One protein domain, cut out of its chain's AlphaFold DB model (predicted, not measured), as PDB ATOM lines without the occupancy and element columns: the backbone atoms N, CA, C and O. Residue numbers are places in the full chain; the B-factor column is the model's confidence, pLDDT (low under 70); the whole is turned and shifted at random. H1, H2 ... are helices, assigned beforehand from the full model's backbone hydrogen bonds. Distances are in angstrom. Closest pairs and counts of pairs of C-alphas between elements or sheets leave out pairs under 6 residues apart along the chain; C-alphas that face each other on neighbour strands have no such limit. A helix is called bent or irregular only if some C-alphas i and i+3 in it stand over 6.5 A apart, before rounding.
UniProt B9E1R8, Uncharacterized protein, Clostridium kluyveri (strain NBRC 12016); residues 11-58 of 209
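This is residues 11 to 58 of the 209 residues of an uncharacterized protein of Clostridium kluyveri (strain NBRC 12016) (UniProt B9E1R8). Three short helices, H1, H2 and H3, follow one another in a loose row along the longest axis, with stretches of no named element before and after them. Residues 11 to 19 run extended from the H3 end of the row to the H1 end; the row then leads back through H2 to H3, and residues 48 to 58 fold back toward the H1 end without reaching it. The printed part has 48 residues with three named helices, in the order H1, H2, H3, and no named strand; the class is all helix, though only 20 of the 48 printed residues are in named elements. The whole is only just loose, close to compact, with a radius of gyration of the C-alphas of 11.9 A, and its outline is flat, with spans of 34 by 22 by 12 A.

The printed part begins at His 11, with its C-alpha at (244.263, 130.325, 231.024), and residues 11 to 19 are in no named element. H1 is residues 20 to 26, Leu 20 to Lys 26, with C-alpha 20 at (231.239, 153.448, 223.211) and 9.9 A from first to last C-alpha. H2, the longest helix by residues, is residues 30 to 38, Pro 30 to Lys 38, and measures 12.9 A from first to last C-alpha. H3 is residues 44 to 47, Arg 44 to Ile 47, 5.5 A from first to last C-alpha, and ends with C-alpha 47 at (242.082, 128.631, 220.848). Residues 48 to 58 are again in no named element. No helix is bent or irregular.

H1 and H2 are close but not clearly touching; their closest C-alphas, those of Met 23 and Pro 30, are 7.6 A apart. The lines of H1 and H2 stand at 80 degrees, about perpendicular. H2 and H3 are close but not clearly touching; their closest C-alphas, those of Lys 38 and Arg 44, are 5.6 A apart. From centre to centre, H1 and H2 are 14.7 A apart, and H2 and H3 are 14.0 A apart. H1 and H3 are apart. In H1 and H2 every pair of O i and N i+4 is within hydrogen-bond range; H3, with 4 residues, is too short for such a pair, and its 1 pair of O i and N i+3 is within range.

The two C-alphas farthest apart are those of Ser 21 and Asp 49, at 34.5 A. The first and last printed C-alphas, those of His 11 and His 58, are 19.5 A apart. The link from H1 to H2, with 3 residues, and the link from H2 to H3, with 5 residues, are both tight. The printed part has no cut. The mean pLDDT of the printed part is 92.4, and no printed residue is under 70 in this model.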
ATOM      1  N   HIS A  11     245.341 129.502 231.570       89.50
ATOM      2  CA  HIS A  11     244.263 130.325 231.024       89.50
ATOM      3  C   HIS A  11     244.805 131.417 230.100       89.50
ATOM      4  O   HIS A  11     245.847 132.015 230.359       89.50
ATOM      5  N   ILE A  12     244.059 131.731 229.041       90.62
ATOM      6  CA  ILE A  12     244.354 132.846 228.136       90.62
ATOM      7  C   ILE A  12     243.206 133.849 228.230       90.62
ATOM      8  O   ILE A  12     242.042 133.477 228.108       90.62
ATOM      9  N   SER A  13     243.535 135.127 228.433       92.00
ATOM     10  CA  SER A  13     242.559 136.216 228.368       92.00
ATOM     11  C   SER A  13     242.536 136.803 226.961       92.00
ATOM     12  O   SER A  13     243.556 137.289 226.467       92.00
ATOM     13  N   ILE A  14     241.373 136.751 226.314       92.56
ATOM     14  CA  ILE A  14     241.121 137.382 225.018       92.56
ATOM     15  C   ILE A  14     240.090 138.474 225.238       92.56
ATOM     16  O   ILE A  14     238.986 138.213 225.711       92.56
ATOM     17  N   GLY A  15     240.459 139.699 224.887       92.81
ATOM     18  CA  GLY A  15     239.610 140.865 225.056       92.81
ATOM     19  C   GLY A  15     239.721 141.813 223.878       92.81
ATOM     20  O   GLY A  15     240.705 141.818 223.134       92.81
ATOM     21  N   CYS A  16     238.697 142.641 223.732       92.44
ATOM     22  CA  CYS A  16     238.639 143.700 222.744       92.44
ATOM     23  C   CYS A  16     238.060 144.965 223.367       92.44
ATOM     24  O   CYS A  16     237.165 144.894 224.205       92.44
ATOM     25  N   GLY A  17     238.580 146.112 222.942       90.12
ATOM     26  CA  GLY A  17     238.074 147.423 223.323       90.12
ATOM     27  C   GLY A  17     237.581 148.163 222.090       90.12
ATOM     28  O   GLY A  17     238.175 148.049 221.015       90.12
ATOM     29  N   ALA A  18     236.496 148.907 222.252       89.50
ATOM     30  CA  ALA A  18     235.981 149.818 221.246       89.50
ATOM     31  C   ALA A  18     235.356 151.028 221.940       89.50
ATOM     32  O   ALA A  18     234.798 150.905 223.033       89.50
ATOM     33  N   LEU A  19     235.422 152.182 221.279       89.31
ATOM     34  CA  LEU A  19     234.774 153.397 221.756       89.31
ATOM     35  C   LEU A  19     233.260 153.191 221.838       89.31
ATOM     36  O   LEU A  19     232.626 152.714 220.891       89.31
ATOM     37  N   LEU A  20     232.673 153.594 222.967       89.56
ATOM     38  CA  LEU A  20     231.239 153.448 223.211       89.56
ATOM     39  C   LEU A  20     230.403 154.210 222.170       89.56
ATOM     40  O   LEU A  20     229.407 153.677 221.684       89.56
ATOM     41  N   SER A  21     230.844 155.410 221.779       88.12
ATOM     42  CA  SER A  21     230.241 156.215 220.707       88.12
ATOM     43  C   SER A  21     230.171 155.446 219.386       88.12
ATOM     44  O   SER A  21     229.123 155.387 218.745       88.12
ATOM     45  N   GLN A  22     231.265 154.792 218.993       86.75
ATOM     46  CA  GLN A  22     231.335 154.033 217.747       86.75
ATOM     47  C   GLN A  22     230.484 152.764 217.784       86.75
ATOM     48  O   GLN A  22     229.824 152.453 216.790       86.75
ATOM     49  N   MET A  23     230.474 152.042 218.908       89.56
ATOM     50  CA  MET A  23     229.614 150.865 219.076       89.56
ATOM     51  C   MET A  23     228.135 151.242 219.016       89.56
ATOM     52  O   MET A  23     227.378 150.592 218.298       89.56
ATOM     53  N   ALA A  24     227.743 152.322 219.702       90.56
ATOM     54  CA  ALA A  24     226.377 152.833 219.678       90.56
ATOM     55  C   ALA A  24     225.955 153.248 218.260       90.56
ATOM     56  O   ALA A  24     224.915 152.806 217.775       90.56
ATOM     57  N   ASN A  25     226.798 154.013 217.556       90.38
ATOM     58  CA  ASN A  25     226.518 154.471 216.191       90.38
ATOM     59  C   ASN A  25     226.390 153.316 215.187       90.38
ATOM     60  O   ASN A  25     225.573 153.384 214.272       90.38
ATOM     61  N   LYS A  26     227.195 152.257 215.341       89.50
ATOM     62  CA  LYS A  26     227.160 151.074 214.464       89.50
ATOM     63  C   LYS A  26     226.183 149.992 214.925       89.50
ATOM     64  O   LYS A  26     226.044 148.995 214.225       89.50
ATOM     65  N   GLN A  27     225.540 150.170 216.080       92.75
ATOM     66  CA  GLN A  27     224.659 149.185 216.716       92.75
ATOM     67  C   GLN A  27     225.313 147.801 216.890       92.75
ATOM     68  O   GLN A  27     224.648 146.772 216.803       92.75
ATOM     69  N   ILE A  28     226.626 147.777 217.143       91.50
ATOM     70  CA  ILE A  28     227.384 146.539 217.361       91.50
ATOM     71  C   ILE A  28     227.337 146.196 218.840       91.50
ATOM     72  O   ILE A  28     227.651 147.035 219.692       91.50
ATOM     73  N   LYS A  29     226.995 144.948 219.161       92.56
ATOM     74  CA  LYS A  29     227.003 144.493 220.549       92.56
ATOM     75  C   LYS A  29     228.428 144.098 220.953       92.56
ATOM     76  O   LYS A  29     229.112 143.435 220.173       92.56
ATOM     77  N   PRO A  30     228.885 144.420 222.177       91.38
ATOM     78  CA  PRO A  30     230.265 144.146 222.594       91.38
ATOM     79  C   PRO A  30     230.704 142.683 222.427       91.38
ATOM     80  O   PRO A  30     231.828 142.416 222.006       91.38
ATOM     81  N   TYR A  31     229.810 141.728 222.695       92.44
ATOM     82  CA  TYR A  31     230.117 140.304 222.545       92.44
ATOM     83  C   TYR A  31     230.288 139.872 221.081       92.44
ATOM     84  O   TYR A  31     231.066 138.964 220.809       92.44
ATOM     85  N   GLU A  32     229.622 140.528 220.125       93.50
ATOM     86  CA  GLU A  32     229.772 140.223 218.695       93.50
ATOM     87  C   GLU A  32     231.181 140.579 218.212       93.50
ATOM     88  O   GLU A  32     231.762 139.851 217.409       93.50
ATOM     89  N   LEU A  33     231.765 141.656 218.750       92.94
ATOM     90  CA  LEU A  33     233.144 142.041 218.454       92.94
ATOM     91  C   LEU A  33     234.147 141.006 218.983       92.94
ATOM     92  O   LEU A  33     235.102 140.659 218.284       92.94
ATOM     93  N   LEU A  34     233.918 140.485 220.192       94.62
ATOM     94  CA  LEU A  34     234.762 139.442 220.768       94.62
ATOM     95  C   LEU A  34     234.673 138.140 219.960       94.62
ATOM     96  O   LEU A  34     235.703 137.544 219.647       94.62
ATOM     97  N   GLU A  35     233.467 137.723 219.567       93.56
ATOM     98  CA  GLU A  35     233.285 136.539 218.721       93.56
ATOM     99  C   GLU A  35     233.901 136.721 217.330       93.56
ATOM    100  O   GLU A  35     234.565 135.809 216.833       93.56
ATOM    101  N   TYR A  36     233.784 137.910 216.731       94.44
ATOM    102  CA  TYR A  36     234.462 138.240 215.476       94.44
ATOM    103  C   TYR A  36     235.986 138.059 215.585       94.44
ATOM    104  O   TYR A  36     236.612 137.459 214.709       94.44
ATOM    105  N   ILE A  37     236.592 138.510 216.687       94.44
ATOM    106  CA  ILE A  37     238.033 138.361 216.935       94.44
ATOM    107  C   ILE A  37     238.413 136.895 217.150       94.44
ATOM    108  O   ILE A  37     239.384 136.427 216.557       94.44
ATOM    109  N   LYS A  38     237.637 136.139 217.933       94.88
ATOM    110  CA  LYS A  38     237.872 134.700 218.154       94.88
ATOM    111  C   LYS A  38     237.818 133.892 216.856       94.88
ATOM    112  O   LYS A  38     238.543 132.911 216.715       94.88
ATOM    113  N   GLN A  39     236.989 134.305 215.897       95.94
ATOM    114  CA  GLN A  39     236.875 133.660 214.588       95.94
ATOM    115  C   GLN A  39     237.984 134.051 213.600       95.94
ATOM    116  O   GLN A  39     238.100 133.417 212.549       95.94
ATOM    117  N   HIS A  40     238.814 135.053 213.913       95.75
ATOM    118  CA  HIS A  40     239.876 135.509 213.022       95.75
ATOM    119  C   HIS A  40     240.849 134.358 212.678       95.75
ATOM    120  O   HIS A  40     241.279 133.651 213.593       95.75
ATOM    121  N   PRO A  41     241.276 134.180 211.406       95.31
ATOM    122  CA  PRO A  41     242.100 133.037 210.986       95.31
ATOM    123  C   PRO A  41     243.418 132.862 211.749       95.31
ATOM    124  O   PRO A  41     243.910 131.747 211.869       95.31
ATOM    125  N   MET A  42     243.984 133.948 212.283       93.44
ATOM    126  CA  MET A  42     245.198 133.891 213.113       93.44
ATOM    127  C   MET A  42     244.938 133.541 214.584       93.44
ATOM    128  O   MET A  42     245.871 133.165 215.280       93.44
ATOM    129  N   ILE A  43     243.705 133.704 215.072       95.06
ATOM    130  CA  ILE A  43     243.345 133.500 216.484       95.06
ATOM    131  C   ILE A  43     242.652 132.156 216.661       95.06
ATOM    132  O   ILE A  43     243.026 131.400 217.550       95.06
ATOM    133  N   ARG A  44     241.692 131.826 215.788       95.75
ATOM    134  CA  ARG A  44     240.892 130.599 215.865       95.75
ATOM    135  C   ARG A  44     241.730 129.326 216.087       95.75
ATOM    136  O   ARG A  44     241.337 128.547 216.948       95.75
ATOM    137  N   PRO A  45     242.863 129.098 215.390       95.81
ATOM    138  CA  PRO A  45     243.679 127.904 215.622       95.81
ATOM    139  C   PRO A  45     244.363 127.882 216.995       95.81
ATOM    140  O   PRO A  45     244.603 126.808 217.529       95.81
ATOM    141  N   LEU A  46     244.664 129.049 217.576       94.06
ATOM    142  CA  LEU A  46     245.344 129.171 218.875       94.06
ATOM    143  C   LEU A  46     244.426 128.844 220.059       94.06
ATOM    144  O   LEU A  46     244.912 128.570 221.151       94.06
ATOM    145  N   ILE A  47     243.113 128.909 219.841       94.31
ATOM    146  CA  ILE A  47     242.082 128.631 220.848       94.31
ATOM    147  C   ILE A  47     241.209 127.432 220.474       94.31
ATOM    148  O   ILE A  47     240.133 127.251 221.047       94.31
ATOM    149  N   ALA A  48     241.642 126.636 219.493       94.00
ATOM    150  CA  ALA A  48     240.972 125.390 219.156       94.00
ATOM    151  C   ALA A  48     240.887 124.502 220.407       94.00
ATOM    152  O   ALA A  48     241.809 124.481 221.219       94.00
ATOM    153  N   ASP A  49     239.744 123.840 220.581       92.94
ATOM    154  CA  ASP A  49     239.460 122.942 221.709       92.94
ATOM    155  C   ASP A  49     239.508 123.592 223.110       92.94
ATOM    156  O   ASP A  49     239.393 122.904 224.123       92.94
ATOM    157  N   SER A  50     239.620 124.924 223.190       91.94
ATOM    158  CA  SER A  50     239.481 125.670 224.443       91.94
ATOM    159  C   SER A  50     238.014 125.931 224.794       91.94
ATOM    160  O   SER A  50     237.144 126.013 223.923       91.94
ATOM    161  N   GLU A  51     237.734 126.113 226.084       91.81
ATOM    162  CA  GLU A  51     236.403 126.451 226.590       91.81
ATOM    163  C   GLU A  51     236.375 127.842 227.239       91.81
ATOM    164  O   GLU A  51     237.339 128.289 227.865       91.81
ATOM    165  N   SER A  52     235.241 128.535 227.111       91.00
ATOM    166  CA  SER A  52     235.035 129.833 227.756       91.00
ATOM    167  C   SER A  52     234.772 129.639 229.247       91.00
ATOM    168  O   SER A  52     233.747 129.073 229.622       91.00
ATOM    169  N   ARG A  53     235.677 130.128 230.099       91.81
ATOM    170  CA  ARG A  53     235.527 130.048 231.562       91.81
ATOM    171  C   ARG A  53     234.768 131.228 232.147       91.81
ATOM    172  O   ARG A  53     233.875 131.036 232.964       91.81
ATOM    173  N   GLU A  54     235.113 132.434 231.721       91.31
ATOM    174  CA  GLU A  54     234.570 133.673 232.269       91.31
ATOM    175  C   GLU A  54     234.365 134.689 231.145       91.31
ATOM    176  O   GLU A  54     235.103 134.708 230.160       91.31
ATOM    177  N   TYR A  55     233.350 135.538 231.298       92.44
ATOM    178  CA  TYR A  55     233.078 136.655 230.401       92.44
ATOM    179  C   TYR A  55     232.955 137.933 231.224       92.44
ATOM    180  O   TYR A  55     232.141 138.009 232.146       92.44
ATOM    181  N   TYR A  56     233.745 138.940 230.859       93.31
ATOM    182  CA  TYR A  56     233.751 140.244 231.507       93.31
ATOM    183  C   TYR A  56     233.541 141.350 230.483       93.31
ATOM    184  O   TYR A  56     234.060 141.303 229.370       93.31
ATOM    185  N   ALA A  57     232.820 142.381 230.903       93.06
ATOM    186  CA  ALA A  57     232.719 143.643 230.195       93.06
ATOM    187  C   ALA A  57     232.964 144.772 231.197       93.06
ATOM    188  O   ALA A  57     232.444 144.743 232.315       93.06
ATOM    189  N   HIS A  58     233.768 145.755 230.803       93.25
ATOM    190  CA  HIS A  58     234.065 146.913 231.634       93.25
ATOM    191  C   HIS A  58     234.203 148.166 230.780       93.25
ATOM    192  O   HIS A  58     234.513 148.084 229.591       93.25
TER     193      HIS A  58